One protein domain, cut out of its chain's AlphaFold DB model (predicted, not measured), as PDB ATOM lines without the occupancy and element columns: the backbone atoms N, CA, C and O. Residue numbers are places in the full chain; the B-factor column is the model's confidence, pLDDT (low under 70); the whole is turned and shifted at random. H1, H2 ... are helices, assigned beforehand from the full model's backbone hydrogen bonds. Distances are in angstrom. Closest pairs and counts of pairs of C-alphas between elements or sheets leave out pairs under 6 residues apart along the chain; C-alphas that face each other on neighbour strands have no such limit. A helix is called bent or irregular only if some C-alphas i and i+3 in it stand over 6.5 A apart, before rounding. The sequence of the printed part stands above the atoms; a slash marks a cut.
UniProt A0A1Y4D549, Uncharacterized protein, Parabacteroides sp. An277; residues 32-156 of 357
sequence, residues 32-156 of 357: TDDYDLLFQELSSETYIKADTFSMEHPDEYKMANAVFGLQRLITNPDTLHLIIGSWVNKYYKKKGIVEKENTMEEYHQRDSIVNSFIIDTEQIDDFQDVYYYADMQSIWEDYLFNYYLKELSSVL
ATOM      1  N   THR A  32     132.936 179.655 200.612       79.31
ATOM      2  CA  THR A  32     133.570 178.351 200.378       79.31
ATOM      3  C   THR A  32     134.454 177.955 201.560       79.31
ATOM      4  O   THR A  32     134.988 178.811 202.268       79.31
ATOM      5  N   ASP A  33     134.647 176.649 201.753       81.19
ATOM      6  CA  ASP A  33     135.624 176.109 202.707       81.19
ATOM      7  C   ASP A  33     137.080 176.297 202.224       81.19
ATOM      8  O   ASP A  33     138.026 176.124 202.996       81.19
ATOM      9  N   ASP A  34     137.281 176.689 200.958       87.25
ATOM     10  CA  ASP A  34     138.574 177.150 200.449       87.25
ATOM     11  C   ASP A  34     138.793 178.629 200.800       87.25
ATOM     12  O   ASP A  34     138.535 179.547 200.017       87.25
ATOM     13  N   TYR A  35     139.283 178.865 202.018       90.06
ATOM     14  CA  TYR A  35     139.509 180.220 202.521       90.06
ATOM     15  C   TYR A  35     140.570 180.998 201.727       90.06
ATOM     16  O   TYR A  35     140.598 182.222 201.833       90.06
ATOM     17  N   ASP A  36     141.443 180.337 200.953       88.25
ATOM     18  CA  ASP A  36     142.394 181.035 200.076       88.25
ATOM     19  C   ASP A  36     141.704 181.573 198.831       88.25
ATOM     20  O   ASP A  36     141.910 182.734 198.473       88.25
ATOM     21  N   LEU A  37     140.862 180.752 198.202       90.00
ATOM     22  CA  LEU A  37     140.048 181.188 197.073       90.00
ATOM     23  C   LEU A  37     139.122 182.336 197.488       90.00
ATOM     24  O   LEU A  37     139.095 183.370 196.824       90.00
ATOM     25  N   LEU A  38     138.446 182.199 198.633       92.06
ATOM     26  CA  LEU A  38     137.568 183.242 199.167       92.06
ATOM     27  C   LEU A  38     138.324 184.555 199.423       92.06
ATOM     28  O   LEU A  38     137.836 185.627 199.071       92.06
ATOM     29  N   PHE A  39     139.536 184.485 199.987       93.44
ATOM     30  CA  PHE A  39     140.380 185.666 200.177       93.44
ATOM     31  C   PHE A  39     140.758 186.321 198.849       93.44
ATOM     32  O   PHE A  39     140.706 187.542 198.727       93.44
ATOM     33  N   GLN A  40     141.147 185.529 197.845       92.19
ATOM     34  CA  GLN A  40     141.503 186.045 196.521       92.19
ATOM     35  C   GLN A  40     140.319 186.741 195.849       92.19
ATOM     36  O   GLN A  40     140.491 187.824 195.297       92.19
ATOM     37  N   GLU A  41     139.125 186.154 195.927       91.88
ATOM     38  CA  GLU A  41     137.917 186.754 195.367       91.88
ATOM     39  C   GLU A  41     137.564 188.061 196.078       91.88
ATOM     40  O   GLU A  41     137.430 189.090 195.418       91.88
ATOM     41  N   LEU A  42     137.504 188.058 197.412       92.50
ATOM     42  CA  LEU A  42     137.152 189.243 198.198       92.50
ATOM     43  C   LEU A  42     138.195 190.360 198.089       92.50
ATOM     44  O   LEU A  42     137.839 191.525 197.951       92.50
ATOM     45  N   SER A  43     139.487 190.030 198.093       91.88
ATOM     46  CA  SER A  43     140.560 191.026 197.944       91.88
ATOM     47  C   SER A  43     140.658 191.623 196.533       91.88
ATOM     48  O   SER A  43     141.357 192.620 196.356       91.88
ATOM     49  N   SER A  44     139.987 191.029 195.535       90.00
ATOM     50  CA  SER A  44     139.945 191.537 194.156       90.00
ATOM     51  C   SER A  44     138.821 192.543 193.894       90.00
ATOM     52  O   SER A  44     138.894 193.293 192.923       90.00
ATOM     53  N   GLU A  45     137.802 192.570 194.753       90.19
ATOM     54  CA  GLU A  45     136.720 193.552 194.698       90.19
ATOM     55  C   GLU A  45     137.103 194.825 195.474       90.19
ATOM     56  O   GLU A  45     138.070 194.836 196.232       90.19
ATOM     57  N   THR A  46     136.358 195.917 195.303       88.06
ATOM     58  CA  THR A  46     136.574 197.168 196.054       88.06
ATOM     59  C   THR A  46     135.397 197.420 196.983       88.06
ATOM     60  O   THR A  46     134.349 197.891 196.545       88.06
ATOM     61  N   TYR A  47     135.577 197.098 198.262       85.88
ATOM     62  CA  TYR A  47     134.596 197.370 199.309       85.88
ATOM     63  C   TYR A  47     134.910 198.643 200.098       85.88
ATOM     64  O   TYR A  47     133.985 199.258 200.619       85.88
ATOM     65  N   ILE A  48     136.188 199.027 200.174       84.88
ATOM     66  CA  ILE A  48     136.668 200.244 200.841       84.88
ATOM     67  C   ILE A  48     137.523 201.034 199.851       84.88
ATOM     68  O   ILE A  48     138.371 200.448 199.180       84.88
ATOM     69  N   LYS A  49     137.326 202.352 199.762       87.25
ATOM     70  CA  LYS A  49     138.182 203.244 198.969       87.25
ATOM     71  C   LYS A  49     139.192 203.945 199.874       87.25
ATOM     72  O   LYS A  49     138.815 204.749 200.722       87.25
ATOM     73  N   ALA A  50     140.459 203.591 199.699       87.25
ATOM     74  CA  ALA A  50     141.580 204.155 200.442       87.25
ATOM     75  C   ALA A  50     142.835 204.118 199.560       87.25
ATOM     76  O   ALA A  50     143.739 203.306 199.770       87.25
ATOM     77  N   ASP A  51     142.864 204.950 198.519       87.81
ATOM     78  CA  ASP A  51     143.879 204.947 197.465       87.81
ATOM     79  C   ASP A  51     145.285 205.105 198.058       87.81
ATOM     80  O   ASP A  51     146.176 204.307 197.757       87.81
ATOM     81  N   THR A  52     145.460 206.060 198.977       88.56
ATOM     82  CA  THR A  52     146.740 206.300 199.665       88.56
ATOM     83  C   THR A  52     147.197 205.061 200.436       88.56
ATOM     84  O   THR A  52     148.301 204.561 200.209       88.56
ATOM     85  N   PHE A  53     146.326 204.494 201.276       90.06
ATOM     86  CA  PHE A  53     146.643 203.298 202.058       90.06
ATOM     87  C   PHE A  53     146.923 202.082 201.162       90.06
ATOM     88  O   PHE A  53     147.851 201.319 201.415       90.06
ATOM     89  N   SER A  54     146.178 201.920 200.065       91.75
ATOM     90  CA  SER A  54     146.381 200.827 199.106       91.75
ATOM     91  C   SER A  54     147.738 200.898 198.398       91.75
ATOM     92  O   SER A  54     148.326 199.862 198.076       91.75
ATOM     93  N   MET A  55     148.251 202.113 198.176       91.94
ATOM     94  CA  MET A  55     149.557 202.353 197.568       91.94
ATOM     95  C   MET A  55     150.703 202.141 198.563       91.94
ATOM     96  O   MET A  55     151.722 201.554 198.197       91.94
ATOM     97  N   GLU A  56     150.547 202.613 199.799       93.50
ATOM     98  CA  GLU A  56     151.581 202.550 200.840       93.50
ATOM     99  C   GLU A  56     151.663 201.167 201.509       93.50
ATOM    100  O   GLU A  56     152.759 200.675 201.798       93.50
ATOM    101  N   HIS A  57     150.516 200.507 201.685       93.44
ATOM    102  CA  HIS A  57     150.345 199.261 202.437       93.44
ATOM    103  C   HIS A  57     149.492 198.230 201.662       93.44
ATOM    104  O   HIS A  57     148.407 197.834 202.092       93.44
ATOM    105  N   PRO A  58     149.953 197.754 200.487       93.88
ATOM    106  CA  PRO A  58     149.128 196.961 199.568       93.88
ATOM    107  C   PRO A  58     148.724 195.575 200.092       93.88
ATOM    108  O   PRO A  58     147.724 195.014 199.640       93.88
ATOM    109  N   ASP A  59     149.502 194.976 200.998       93.25
ATOM    110  CA  ASP A  59     149.150 193.686 201.606       93.25
ATOM    111  C   ASP A  59     148.100 193.877 202.712       93.25
ATOM    112  O   ASP A  59     147.171 193.080 202.836       93.25
ATOM    113  N   GLU A  60     148.250 194.941 203.495       94.06
ATOM    114  CA  GLU A  60     147.384 195.309 204.608       94.06
ATOM    115  C   GLU A  60     146.023 195.793 204.085       94.06
ATOM    116  O   GLU A  60     144.985 195.350 204.574       94.06
ATOM    117  N   TYR A  61     146.007 196.573 203.000       93.06
ATOM    118  CA  TYR A  61     144.781 196.964 202.298       93.06
ATOM    119  C   TYR A  61     143.984 195.751 201.813       93.06
ATOM    120  O   TYR A  61     142.773 195.680 202.015       93.06
ATOM    121  N   LYS A  62     144.648 194.748 201.218       94.19
ATOM    122  CA  LYS A  62     143.972 193.509 200.795       94.19
ATOM    123  C   LYS A  62     143.335 192.777 201.968       94.19
ATOM    124  O   LYS A  62     142.256 192.216 201.795       94.19
ATOM    125  N   MET A  63     143.988 192.780 203.130       94.62
ATOM    126  CA  MET A  63     143.432 192.201 204.350       94.62
ATOM    127  C   MET A  63     142.188 192.968 204.802       94.62
ATOM    128  O   MET A  63     141.127 192.362 204.936       94.62
ATOM    129  N   ALA A  64     142.299 194.287 204.970       91.94
ATOM    130  CA  ALA A  64     141.197 195.149 205.394       91.94
ATOM    131  C   ALA A  64     139.980 195.012 204.464       91.94
ATOM    132  O   ALA A  64     138.872 194.709 204.908       91.94
ATOM    133  N   ASN A  65     140.208 195.125 203.153       91.50
ATOM    134  CA  ASN A  65     139.173 195.017 202.133       91.50
ATOM    135  C   ASN A  65     138.515 193.630 202.101       91.50
ATOM    136  O   ASN A  65     137.290 193.535 202.031       91.50
ATOM    137  N   ALA A  66     139.299 192.550 202.202       93.75
ATOM    138  CA  ALA A  66     138.747 191.198 202.211       93.75
ATOM    139  C   ALA A  66     137.919 190.912 203.470       93.75
ATOM    140  O   ALA A  66     136.852 190.309 203.369       93.75
ATOM    141  N   VAL A  67     138.377 191.353 204.646       93.50
ATOM    142  CA  VAL A  67     137.649 191.184 205.916       93.50
ATOM    143  C   VAL A  67     136.347 191.974 205.912       93.50
ATOM    144  O   VAL A  67     135.302 191.435 206.284       93.50
ATOM    145  N   PHE A  68     136.377 193.210 205.422       89.94
ATOM    146  CA  PHE A  68     135.175 194.022 205.301       89.94
ATOM    147  C   PHE A  68     134.173 193.418 204.301       89.94
ATOM    148  O   PHE A  68     132.981 193.303 204.595       89.94
ATOM    149  N   GLY A  69     134.654 192.919 203.158       89.75
ATOM    150  CA  GLY A  69     133.837 192.154 202.214       89.75
ATOM    151  C   GLY A  69     133.229 190.897 202.845       89.75
ATOM    152  O   GLY A  69     132.029 190.656 202.713       89.75
ATOM    153  N   LEU A  70     134.022 190.129 203.597       91.56
ATOM    154  CA  LEU A  70     133.580 188.914 204.284       91.56
ATOM    155  C   LEU A  70     132.452 189.189 205.288       91.56
ATOM    156  O   LEU A  70     131.461 188.454 205.320       91.56
ATOM    157  N   GLN A  71     132.566 190.264 206.072       89.12
ATOM    158  CA  GLN A  71     131.549 190.677 207.043       89.12
ATOM    159  C   GLN A  71     130.190 190.960 206.385       89.12
ATOM    160  O   GLN A  71     129.132 190.687 206.961       89.12
ATOM    161  N   ARG A  72     130.191 191.466 205.148       85.31
ATOM    162  CA  ARG A  72     128.958 191.689 204.380       85.31
ATOM    163  C   ARG A  72     128.322 190.379 203.921       85.31
ATOM    164  O   ARG A  72     127.115 190.352 203.704       85.31
ATOM    165  N   LEU A  73     129.079 189.290 203.805       85.06
ATOM    166  CA  LEU A  73     128.557 187.985 203.385       85.06
ATOM    167  C   LEU A  73     128.063 187.140 204.558       85.06
ATOM    168  O   LEU A  73     127.066 186.425 204.428       85.06
ATOM    169  N   ILE A  74     128.747 187.223 205.698       83.81
ATOM    170  CA  ILE A  74     128.539 186.321 206.828       83.81
ATOM    171  C   ILE A  74     127.514 186.882 207.823       83.81
ATOM    172  O   ILE A  74     127.505 188.055 208.191       83.81
ATOM    173  N   THR A  75     126.614 186.011 208.285       76.12
ATOM    174  CA  THR A  75     125.682 186.302 209.393       76.12
ATOM    175  C   THR A  75     126.097 185.657 210.714       76.12
ATOM    176  O   THR A  75     125.579 186.052 211.752       76.12
ATOM    177  N   ASN A  76     127.005 184.672 210.688       83.06
ATOM    178  CA  ASN A  76     127.484 183.967 211.876       83.06
ATOM    179  C   ASN A  76     128.865 184.509 212.308       83.06
ATOM    180  O   ASN A  76     129.839 184.258 211.596       83.06
ATOM    181  N   PRO A  77     128.967 185.192 213.463       83.81
ATOM    182  CA  PRO A  77     130.234 185.712 213.979       83.81
ATOM    183  C   PRO A  77     131.326 184.645 214.145       83.81
ATOM    184  O   PRO A  77     132.469 184.891 213.777       83.81
ATOM    185  N   ASP A  78     130.983 183.427 214.575       84.19
ATOM    186  CA  ASP A  78     131.973 182.363 214.794       84.19
ATOM    187  C   ASP A  78     132.674 181.967 213.482       84.19
ATOM    188  O   ASP A  78     133.884 181.736 213.442       84.19
ATOM    189  N   THR A  79     131.913 181.912 212.382       86.06
ATOM    190  CA  THR A  79     132.453 181.631 211.044       86.06
ATOM    191  C   THR A  79     133.356 182.769 210.576       86.06
ATOM    192  O   THR A  79     134.425 182.516 210.023       86.06
ATOM    193  N   LEU A  80     132.948 184.018 210.823       89.88
ATOM    194  CA  LEU A  80     133.747 185.198 210.503       89.88
ATOM    195  C   LEU A  80     135.102 185.144 211.220       89.88
ATOM    196  O   LEU A  80     136.144 185.216 210.567       89.88
ATOM    197  N   HIS A  81     135.107 184.957 212.542       91.69
ATOM    198  CA  HIS A  81     136.338 184.944 213.342       91.69
ATOM    199  C   HIS A  81     137.270 183.793 212.961       91.69
ATOM    200  O   HIS A  81     138.490 183.969 212.943       91.69
ATOM    201  N   LEU A  82     136.715 182.627 212.614       89.44
ATOM    202  CA  LEU A  82     137.491 181.480 212.143       89.44
ATOM    203  C   LEU A  82     138.255 181.800 210.848       89.44
ATOM    204  O   LEU A  82     139.448 181.501 210.742       89.44
ATOM    205  N   ILE A  83     137.578 182.408 209.872       91.81
ATOM    206  CA  ILE A  83     138.174 182.757 208.578       91.81
ATOM    207  C   ILE A  83     139.203 183.878 208.751       91.81
ATOM    208  O   ILE A  83     140.331 183.731 208.274       91.81
ATOM    209  N   ILE A  84     138.867 184.937 209.504       93.94
ATOM    210  CA  ILE A  84     139.810 186.016 209.843       93.94
ATOM    211  C   ILE A  84     141.070 185.425 210.483       93.94
ATOM    212  O   ILE A  84     142.182 185.710 210.040       93.94
ATOM    213  N   GLY A  85     140.921 184.530 211.465       91.56
ATOM    214  CA  GLY A  85     142.057 183.878 212.113       91.56
ATOM    215  C   GLY A  85     142.943 183.087 211.152       91.56
ATOM    216  O   GLY A  85     144.169 183.163 211.242       91.56
ATOM    217  N   SER A  86     142.348 182.384 210.184       90.94
ATOM    218  CA  SER A  86     143.098 181.693 209.130       90.94
ATOM    219  C   SER A  86     143.928 182.665 208.284       90.94
ATOM    220  O   SER A  86     145.113 182.418 208.036       90.94
ATOM    221  N   TRP A  87     143.343 183.792 207.874       94.06
ATOM    222  CA  TRP A  87     144.023 184.799 207.059       94.06
ATOM    223  C   TRP A  87     145.132 185.526 207.816       94.06
ATOM    224  O   TRP A  87     146.231 185.670 207.278       94.06
ATOM    225  N   VAL A  88     144.898 185.900 209.076       91.62
ATOM    226  CA  VAL A  88     145.920 186.518 209.932       91.62
ATOM    227  C   VAL A  88     147.114 185.572 210.111       91.62
ATOM    228  O   VAL A  88     148.255 185.972 209.887       91.62
ATOM    229  N   ASN A  89     146.879 184.285 210.388       87.88
ATOM    230  CA  ASN A  89     147.965 183.307 210.543       87.88
ATOM    231  C   ASN A  89     148.748 183.081 209.233       87.88
ATOM    232  O   ASN A  89     149.965 182.879 209.239       87.88
ATOM    233  N   LYS A  90     148.082 183.133 208.071       88.69
ATOM    234  CA  LYS A  90     148.769 183.085 206.766       88.69
ATOM    235  C   LYS A  90     149.608 184.334 206.521       88.69
ATOM    236  O   LYS A  90     150.736 184.223 206.034       88.69
ATOM    237  N   TYR A  91     149.089 185.500 206.889       90.38
ATOM    238  CA  TYR A  91     149.819 186.759 206.808       90.38
ATOM    239  C   TYR A  91     151.090 186.722 207.674       90.38
ATOM    240  O   TYR A  91     152.163 187.078 207.183       90.38
ATOM    241  N   TYR A  92     151.021 186.182 208.897       85.06
ATOM    242  CA  TYR A  92     152.188 186.006 209.778       85.06
ATOM    243  C   TYR A  92     153.292 185.201 209.103       85.06
ATOM    244  O   TYR A  92     154.434 185.653 208.988       85.06
ATOM    245  N   LYS A  93     152.921 184.021 208.592       85.38
ATOM    246  CA  LYS A  93     153.840 183.119 207.892       85.38
ATOM    247  C   LYS A  93     154.488 183.805 206.694       85.38
ATOM    248  O   LYS A  93     155.694 183.682 206.502       85.38
ATOM    249  N   LYS A  94     153.713 184.573 205.918       87.69
ATOM    250  CA  LYS A  94     154.214 185.328 204.760       87.69
ATOM    251  C   LYS A  94     155.223 186.410 205.162       87.69
ATOM    252  O   LYS A  94     156.214 186.592 204.459       87.69
ATOM    253  N   LYS A  95     154.998 187.116 206.275       85.12
ATOM    254  CA  LYS A  95     155.903 188.166 206.777       85.12
ATOM    255  C   LYS A  95     157.098 187.613 207.574       85.12
ATOM    256  O   LYS A  95     157.913 188.394 208.055       85.12
ATOM    257  N   GLY A  96     157.228 186.289 207.706       82.50
ATOM    258  CA  GLY A  96     158.303 185.659 208.482       82.50
ATOM    259  C   GLY A  96     158.187 185.912 209.987       82.50
ATOM    260  O   GLY A  96     159.184 185.857 210.704       82.50
ATOM    261  N   ILE A  97     156.978 186.219 210.457       80.44
ATOM    262  CA  ILE A  97     156.687 186.489 211.859       80.44
ATOM    263  C   ILE A  97     156.564 185.141 212.567       80.44
ATOM    264  O   ILE A  97     155.719 184.318 212.214       80.44
ATOM    265  N   VAL A  98     157.452 184.892 213.531       71.56
ATOM    266  CA  VAL A  98     157.439 183.658 214.324       71.56
ATOM    267  C   VAL A  98     156.274 183.728 215.305       71.56
ATOM    268  O   VAL A  98     156.279 184.593 216.178       71.56
ATOM    269  N   GLU A  99     155.307 182.818 215.162       65.38
ATOM    270  CA  GLU A  99     154.244 182.597 216.150       65.38
ATOM    271  C   GLU A  99     154.906 182.253 217.497       65.38
ATOM    272  O   GLU A  99     155.605 181.246 217.626       65.38
ATOM    273  N   LYS A 100     154.755 183.140 218.484       63.28
ATOM    274  CA  LYS A 100     155.087 182.849 219.883       63.28
ATOM    275  C   LYS A 100     153.835 182.260 220.514       63.28
ATOM    276  O   LYS A 100     152.768 182.783 220.251       63.28
ATOM    277  N   GLU A 101     153.952 181.206 221.310       62.69
ATOM    278  CA  GLU A 101     152.794 180.599 221.979       62.69
ATOM    279  C   GLU A 101     152.699 181.092 223.426       62.69
ATOM    280  O   GLU A 101     153.672 180.983 224.174       62.69
ATOM    281  N   ASN A 102     151.520 181.573 223.834       60.22
ATOM    282  CA  ASN A 102     151.153 181.842 225.230       60.22
ATOM    283  C   ASN A 102     152.056 182.870 225.937       60.22
ATOM    284  O   ASN A 102     152.413 182.708 227.104       60.22
ATOM    285  N   THR A 103     152.452 183.938 225.239       67.31
ATOM    286  CA  THR A 103     153.251 185.021 225.841       67.31
ATOM    287  C   THR A 103     152.564 186.372 225.681       67.31
ATOM    288  O   THR A 103     151.909 186.628 224.674       67.31
ATOM    289  N   MET A 104     152.787 187.300 226.618       74.25
ATOM    290  CA  MET A 104     152.378 188.706 226.436       74.25
ATOM    291  C   MET A 104     152.990 189.318 225.159       74.25
ATOM    292  O   MET A 104     152.422 190.224 224.556       74.25
ATOM    293  N   GLU A 105     154.144 188.812 224.716       74.88
ATOM    294  CA  GLU A 105     154.778 189.218 223.461       74.88
ATOM    295  C   GLU A 105     153.980 188.782 222.221       74.88
ATOM    296  O   GLU A 105     153.942 189.528 221.244       74.88
ATOM    297  N   GLU A 106     153.327 187.613 222.253       75.31
ATOM    298  CA  GLU A 106     152.390 187.171 221.208       75.31
ATOM    299  C   GLU A 106     151.208 188.137 221.108       75.31
ATOM    300  O   GLU A 106     150.864 188.572 220.009       75.31
ATOM    301  N   TYR A 107     150.637 188.527 222.253       78.56
ATOM    302  CA  TYR A 107     149.556 189.509 222.298       78.56
ATOM    303  C   TYR A 107     149.956 190.818 221.630       78.56
ATOM    304  O   TYR A 107     149.284 191.274 220.710       78.56
ATOM    305  N   HIS A 108     151.077 191.402 222.059       81.12
ATOM    306  CA  HIS A 108     151.546 192.673 221.513       81.12
ATOM    307  C   HIS A 108     151.833 192.585 220.016       81.12
ATOM    308  O   HIS A 108     151.556 193.526 219.277       81.12
ATOM    309  N   GLN A 109     152.350 191.448 219.554       83.38
ATOM    310  CA  GLN A 109     152.577 191.212 218.137       83.38
ATOM    311  C   GLN A 109     151.260 191.111 217.359       83.38
ATOM    312  O   GLN A 109     151.141 191.722 216.299       83.38
ATOM    313  N   ARG A 110     150.268 190.378 217.877       86.00
ATOM    314  CA  ARG A 110     148.965 190.213 217.223       86.00
ATOM    315  C   ARG A 110     148.151 191.486 217.190       86.00
ATOM    316  O   ARG A 110     147.636 191.831 216.129       86.00
ATOM    317  N   ASP A 111     148.099 192.197 218.303       85.44
ATOM    318  CA  ASP A 111     147.458 193.503 218.396       85.44
ATOM    319  C   ASP A 111     148.129 194.496 217.430       85.44
ATOM    320  O   ASP A 111     147.458 195.094 216.597       85.44
ATOM    321  N   SER A 112     149.469 194.559 217.403       86.25
ATOM    322  CA  SER A 112     150.207 195.419 216.465       86.25
ATOM    323  C   SER A 112     149.930 195.107 214.991       86.25
ATOM    324  O   SER A 112     149.895 196.030 214.180       86.25
ATOM    325  N   ILE A 113     149.777 193.835 214.621       87.06
ATOM    326  CA  ILE A 113     149.496 193.444 213.233       87.06
ATOM    327  C   ILE A 113     148.052 193.765 212.870       87.06
ATOM    328  O   ILE A 113     147.811 194.324 211.806       87.06
ATOM    329  N   VAL A 114     147.099 193.458 213.750       89.25
ATOM    330  CA  VAL A 114     145.696 193.814 213.523       89.25
ATOM    331  C   VAL A 114     145.536 195.329 213.394       89.25
ATOM    332  O   VAL A 114     144.887 195.778 212.455       89.25
ATOM    333  N   ASN A 115     146.227 196.110 214.226       88.06
ATOM    334  CA  ASN A 115     146.248 197.569 214.119       88.06
ATOM    335  C   ASN A 115     146.826 198.055 212.781       88.06
ATOM    336  O   ASN A 115     146.386 199.075 212.272       88.06
ATOM    337  N   SER A 116     147.745 197.308 212.155       89.50
ATOM    338  CA  SER A 116     148.238 197.645 210.809       89.50
ATOM    339  C   SER A 116     147.217 197.410 209.689       89.50
ATOM    340  O   SER A 116     147.447 197.844 208.564       89.50
ATOM    341  N   PHE A 117     146.104 196.721 209.967       90.44
ATOM    342  CA  PHE A 117     144.999 196.523 209.022       90.44
ATOM    343  C   PHE A 117     143.883 197.561 209.181       90.44
ATOM    344  O   PHE A 117     142.928 197.539 208.405       90.44
ATOM    345  N   ILE A 118     143.967 198.434 210.186       85.94
ATOM    346  CA  ILE A 118     142.999 199.505 210.406       85.94
ATOM    347  C   ILE A 118     143.426 200.703 209.550       85.94
ATOM    348  O   ILE A 118     144.561 201.161 209.640       85.94
ATOM    349  N   ILE A 119     142.524 201.171 208.689       84.69
ATOM    350  CA  ILE A 119     142.761 202.302 207.781       84.69
ATOM    351  C   ILE A 119     142.346 203.579 208.502       84.69
ATOM    352  O   ILE A 119     141.174 203.697 208.837       84.69
ATOM    353  N   ASP A 120     143.248 204.533 208.717       80.31
ATOM    354  CA  ASP A 120     142.901 205.761 209.436       80.31
ATOM    355  C   ASP A 120     141.892 206.626 208.671       80.31
ATOM    356  O   ASP A 120     141.877 206.668 207.441       80.31
ATOM    357  N   THR A 121     141.075 207.386 209.407       76.88
ATOM    358  CA  THR A 121     140.062 208.280 208.812       76.88
ATOM    359  C   THR A 121     140.653 209.315 207.850       76.88
ATOM    360  O   THR A 121     140.008 209.658 206.864       76.88
ATOM    361  N   GLU A 122     141.889 209.773 208.082       80.69
ATOM    362  CA  GLU A 122     142.613 210.694 207.190       80.69
ATOM    363  C   GLU A 122     143.024 210.051 205.853       80.69
ATOM    364  O   GLU A 122     143.343 210.760 204.898       80.69
ATOM    365  N   GLN A 123     143.026 208.718 205.781       78.00
ATOM    366  CA  GLN A 123     143.413 207.931 204.607       78.00
ATOM    367  C   GLN A 123     142.203 207.410 203.813       78.00
ATOM    368  O   GLN A 123     142.389 206.712 202.813       78.00
ATOM    369  N   ILE A 124     140.980 207.731 204.250       78.50
ATOM    370  CA  ILE A 124     139.731 207.392 203.563       78.50
ATOM    371  C   ILE A 124     139.381 208.518 202.584       78.50
ATOM    372  O   ILE A 124     139.284 209.684 202.967       78.50
ATOM    373  N   ASP A 125     139.174 208.169 201.310       74.50
ATOM    374  CA  ASP A 125     139.008 209.164 200.240       74.50
ATOM    375  C   ASP A 125     137.605 209.792 200.199       74.50
ATOM    376  O   ASP A 125     137.444 210.936 199.765       74.50
ATOM    377  N   ASP A 126     136.575 209.054 200.625       69.50
ATOM    378  CA  ASP A 126     135.196 209.541 200.678       69.50
ATOM    379  C   ASP A 126     134.788 209.807 202.128       69.50
ATOM    380  O   ASP A 126     134.795 208.915 202.971       69.50
ATOM    381  N   PHE A 127     134.380 211.036 202.440       61.56
ATOM    382  CA  PHE A 127     133.900 211.372 203.782       61.56
ATOM    383  C   PHE A 127     132.659 210.549 204.171       61.56
ATOM    384  O   PHE A 127     132.425 210.306 205.355       61.56
ATOM    385  N   GLN A 128     131.877 210.091 203.186       62.09
ATOM    386  CA  GLN A 128     130.767 209.172 203.435       62.09
ATOM    387  C   GLN A 128     131.252 207.803 203.920       62.09
ATOM    388  O   GLN A 128     130.513 207.143 204.628       62.09
ATOM    389  N   ASP A 129     132.498 207.416 203.657       67.69
ATOM    390  CA  ASP A 129     133.076 206.123 204.030       67.69
ATOM    391  C   ASP A 129     133.710 206.133 205.440       67.69
ATOM    392  O   ASP A 129     134.197 205.108 205.916       67.69
ATOM    393  N   VAL A 130     133.669 207.259 206.167       67.06
ATOM    394  CA  VAL A 130     134.203 207.372 207.541       67.06
ATOM    395  C   VAL A 130     133.507 206.413 208.516       67.06
ATOM    396  O   VAL A 130     134.123 205.966 209.479       67.06
ATOM    397  N   TYR A 131     132.256 206.007 208.277       72.19
ATOM    398  CA  TYR A 131     131.632 204.978 209.120       72.19
ATOM    399  C   TYR A 131     132.217 203.575 208.880       72.19
ATOM    400  O   TYR A 131     132.163 202.740 209.785       72.19
ATOM    401  N   TYR A 132     132.831 203.313 207.716       75.00
ATOM    402  CA  TYR A 132     133.557 202.062 207.482       75.00
ATOM    403  C   TYR A 132     134.778 201.945 208.388       75.00
ATOM    404  O   TYR A 132     135.096 200.833 208.795       75.00
ATOM    405  N   TYR A 133     135.422 203.057 208.761       77.31
ATOM    406  CA  TYR A 133     136.484 203.051 209.773       77.31
ATOM    407  C   TYR A 133     135.997 202.456 211.093       77.31
ATOM    408  O   TYR A 133     136.558 201.472 211.578       77.31
ATOM    409  N   ALA A 134     134.919 203.022 211.640       80.00
ATOM    410  CA  ALA A 134     134.375 202.587 212.920       80.00
ATOM    411  C   ALA A 134     133.910 201.123 212.856       80.00
ATOM    412  O   ALA A 134     134.153 200.354 213.788       80.00
ATOM    413  N   ASP A 135     133.278 200.709 211.750       85.25
ATOM    414  CA  ASP A 135     132.847 199.318 211.573       85.25
ATOM    415  C   ASP A 135     134.047 198.361 211.466       85.25
ATOM    416  O   ASP A 135     134.080 197.345 212.162       85.25
ATOM    417  N   MET A 136     135.078 198.711 210.684       86.81
ATOM    418  CA  MET A 136     136.328 197.945 210.589       86.81
ATOM    419  C   MET A 136     136.985 197.755 211.951       86.81
ATOM    420  O   MET A 136     137.331 196.627 212.307       86.81
ATOM    421  N   GLN A 137     137.128 198.831 212.724       88.81
ATOM    422  CA  GLN A 137     137.668 198.752 214.077       88.81
ATOM    423  C   GLN A 137     136.836 197.791 214.937       88.81
ATOM    424  O   GLN A 137     137.396 196.924 215.607       88.81
ATOM    425  N   SER A 138     135.504 197.853 214.834       90.94
ATOM    426  CA  SER A 138     134.609 196.977 215.595       90.94
ATOM    427  C   SER A 138     134.754 195.497 215.225       90.94
ATOM    428  O   SER A 138     134.618 194.629 216.089       90.94
ATOM    429  N   ILE A 139     135.013 195.186 213.947       91.75
ATOM    430  CA  ILE A 139     135.231 193.815 213.460       91.75
ATOM    431  C   ILE A 139     136.531 193.258 214.042       91.75
ATOM    432  O   ILE A 139     136.566 192.115 214.501       91.75
ATOM    433  N   TRP A 140     137.590 194.064 214.031       92.38
ATOM    434  CA  TRP A 140     138.895 193.666 214.541       92.38
ATOM    435  C   TRP A 140     138.908 193.503 216.061       92.38
ATOM    436  O   TRP A 140     139.466 192.520 216.553       92.38
ATOM    437  N   GLU A 141     138.248 194.395 216.799       92.88
ATOM    438  CA  GLU A 141     138.120 194.279 218.255       92.88
ATOM    439  C   GLU A 141     137.305 193.050 218.670       92.88
ATOM    440  O   GLU A 141     137.738 192.286 219.536       92.88
ATOM    441  N   ASP A 142     136.179 192.784 218.000       93.19
ATOM    442  CA  ASP A 142     135.388 191.565 218.214       93.19
ATOM    443  C   ASP A 142     136.216 190.302 217.908       93.19
ATOM    444  O   ASP A 142     136.240 189.355 218.697       93.19
ATOM    445  N   TYR A 143     136.975 190.294 216.807       93.38
ATOM    446  CA  TYR A 143     137.876 189.189 216.476       93.38
ATOM    447  C   TYR A 143     138.942 188.949 217.557       93.38
ATOM    448  O   TYR A 143     139.128 187.810 217.995       93.38
ATOM    449  N   LEU A 144     139.645 190.002 217.991       92.19
ATOM    450  CA  LEU A 144     140.692 189.899 219.009       92.19
ATOM    451  C   LEU A 144     140.119 189.414 220.339       92.19
ATOM    452  O   LEU A 144     140.681 188.503 220.948       92.19
ATOM    453  N   PHE A 145     138.982 189.968 220.763       92.75
ATOM    454  CA  PHE A 145     138.270 189.498 221.944       92.75
ATOM    455  C   PHE A 145     137.980 187.989 221.864       92.75
ATOM    456  O   PHE A 145     138.355 187.247 222.773       92.75
ATOM    457  N   ASN A 146     137.384 187.507 220.768       92.31
ATOM    458  CA  ASN A 146     137.045 186.088 220.617       92.31
ATOM    459  C   ASN A 146     138.282 185.182 220.555       92.31
ATOM    460  O   ASN A 146     138.262 184.075 221.104       92.31
ATOM    461  N   TYR A 147     139.368 185.648 219.930       90.69
ATOM    462  CA  TYR A 147     140.649 184.940 219.928       90.69
ATOM    463  C   TYR A 147     141.148 184.720 221.360       90.69
ATOM    464  O   TYR A 147     141.338 183.578 221.775       90.69
ATOM    465  N   TYR A 148     141.278 185.787 222.152       90.19
ATOM    466  CA  TYR A 148     141.790 185.671 223.521       90.19
ATOM    467  C   TYR A 148     140.814 184.985 224.474       90.19
ATOM    468  O   TYR A 148     141.247 184.308 225.404       90.19
ATOM    469  N   LEU A 149     139.504 185.083 224.233       92.38
ATOM    470  CA  LEU A 149     138.514 184.338 225.006       92.38
ATOM    471  C   LEU A 149     138.710 182.827 224.841       92.38
ATOM    472  O   LEU A 149     138.581 182.066 225.806       92.38
ATOM    473  N   LYS A 150     139.037 182.384 223.623       90.44
ATOM    474  CA  LYS A 150     139.341 180.984 223.331       90.44
ATOM    475  C   LYS A 150     140.640 180.539 224.004       90.44
ATOM    476  O   LYS A 150     140.648 179.460 224.598       90.44
ATOM    477  N   GLU A 151     141.683 181.367 223.960       88.88
ATOM    478  CA  GLU A 151     142.956 181.086 224.637       88.88
ATOM    479  C   GLU A 151     142.764 180.973 226.156       88.88
ATOM    480  O   GLU A 151     143.106 179.946 226.744       88.88
ATOM    481  N   LEU A 152     142.087 181.939 226.787       91.19
ATOM    482  CA  LEU A 152     141.729 181.883 228.207       91.19
ATOM    483  C   LEU A 152     140.919 180.624 228.545       91.19
ATOM    484  O   LEU A 152     141.231 179.907 229.494       91.19
ATOM    485  N   SER A 153     139.907 180.303 227.739       91.00
ATOM    486  CA  SER A 153     139.076 179.112 227.953       91.00
ATOM    487  C   SER A 153     139.875 177.807 227.884       91.00
ATOM    488  O   SER A 153     139.462 176.815 228.482       91.00
ATOM    489  N   SER A 154     140.993 177.793 227.154       89.31
ATOM    490  CA  SER A 154     141.857 176.621 227.003       89.31
ATOM    491  C   SER A 154     142.772 176.378 228.209       89.31
ATOM    492  O   SER A 154     143.148 175.230 228.446       89.31
ATOM    493  N   VAL A 155     143.083 177.424 228.986       90.88
ATOM    494  CA  VAL A 155     143.970 177.345 230.162       90.88
ATOM    495  C   VAL A 155     143.224 177.209 231.488       90.88
ATOM    496  O   VAL A 155     143.825 176.858 232.500       90.88
ATOM    497  N   LEU A 156     141.912 177.461 231.520       90.69
ATOM    498  CA  LEU A 156     141.095 177.191 232.703       90.69
ATOM    499  C   LEU A 156     140.964 175.675 232.888       90.69
ATOM    500  O   LEU A 156     140.274 175.026 232.112       90.69
TER     501      LEU A 156
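What this domain is: This is residues 32 to 156 of the 357 residues of an uncharacterized protein of Parabacteroides sp. An277 (UniProt A0A1Y4D549). One long helix, H6, makes the long axis, and it crosses one face of a helical hairpin, H3 and H4, nearly at right angles. H1 crosses the other face of that hairpin, H5 runs alongside H6 in the opposite direction, and the short H2 makes a corner with H3 where H3 begins. The printed part has 125 residues with six named helices, in chain order H1, H2, H3, H4, H5, H6, and no named strand; the class is all helix. The whole is compact, with a radius of gyration of the C-alphas of 14.5 A, yet elongated in outline, spanning 46 by 29 by 25 A.

Where its parts are: Start with the longest helix, H6, residues 127 to 155: find C-alpha 127 at (133.900, 211.372, 203.782), and from there it runs 44.2 A to C-alpha 155 at (143.970, 177.345, 230.162). It is irregular, with C-alphas 128 and 131 7.1 A apart. H4, residues 77 to 94, is 25.7 A long, and H3, residues 58 to 73, is 22.8 A long. H5, residues 104 to 115, covers 16.4 A. H1, residues 35 to 44, begins at C-alpha 35, at (139.509, 180.220, 202.521), and covers 14.1 A; H2, residues 51 to 56, covers 8.7 A.

How they stand to each other: Look first at Tyr 143 of H6 and His 81 of H4, whose C-alphas are the closest of the two helices at 5.5 A. Here H6, with residues 143 to 147 alone, touches H4, with residues 81 to 84 alone, about perpendicular at 89 degrees. H3 and H4, the two hubs, touch three helices each and form a helical hairpin, opposite ways at a shallow tilt of 15 degrees; their closest C-alphas, of Val 67 and Ile 84, are 6.8 A apart. H3 and H6 are close but not clearly touching, closest at the C-alphas of Phe 68 and Met 136, 6.7 A. H1 touches H3, about perpendicular at 76 degrees, with the C-alphas of Ser 43 and Ala 66 closest at 4.6 A. H1 also touches H4, about perpendicular at 85 degrees, with the C-alphas of Tyr 35 and Ile 83 closest at 6.7 A. H1 and H6 are apart. H5 and H6 are close but not clearly touching, opposite ways at a shallow tilt of 22 degrees, with the C-alphas of Val 114 and Trp 140 closest at 6.9 A. H2 and H3 touch only at the corner, where the C-alphas of Ser 54 and Tyr 61 are closest at 5.3 A. Every O i to N i+4 pair is within hydrogen-bond range in H1, H2, H3, H4 and H5, and 21 of 25 are in H6.

The domain as a whole: The two C-alphas farthest apart, those of Asp 126 and Leu 156, are 45.9 A apart. The printed part has no cut, and the link from H5 to H6, 11 residues, is long. The mean pLDDT of the printed part is 85.7; residues 99 to 103 and 126 to 130 are under 70.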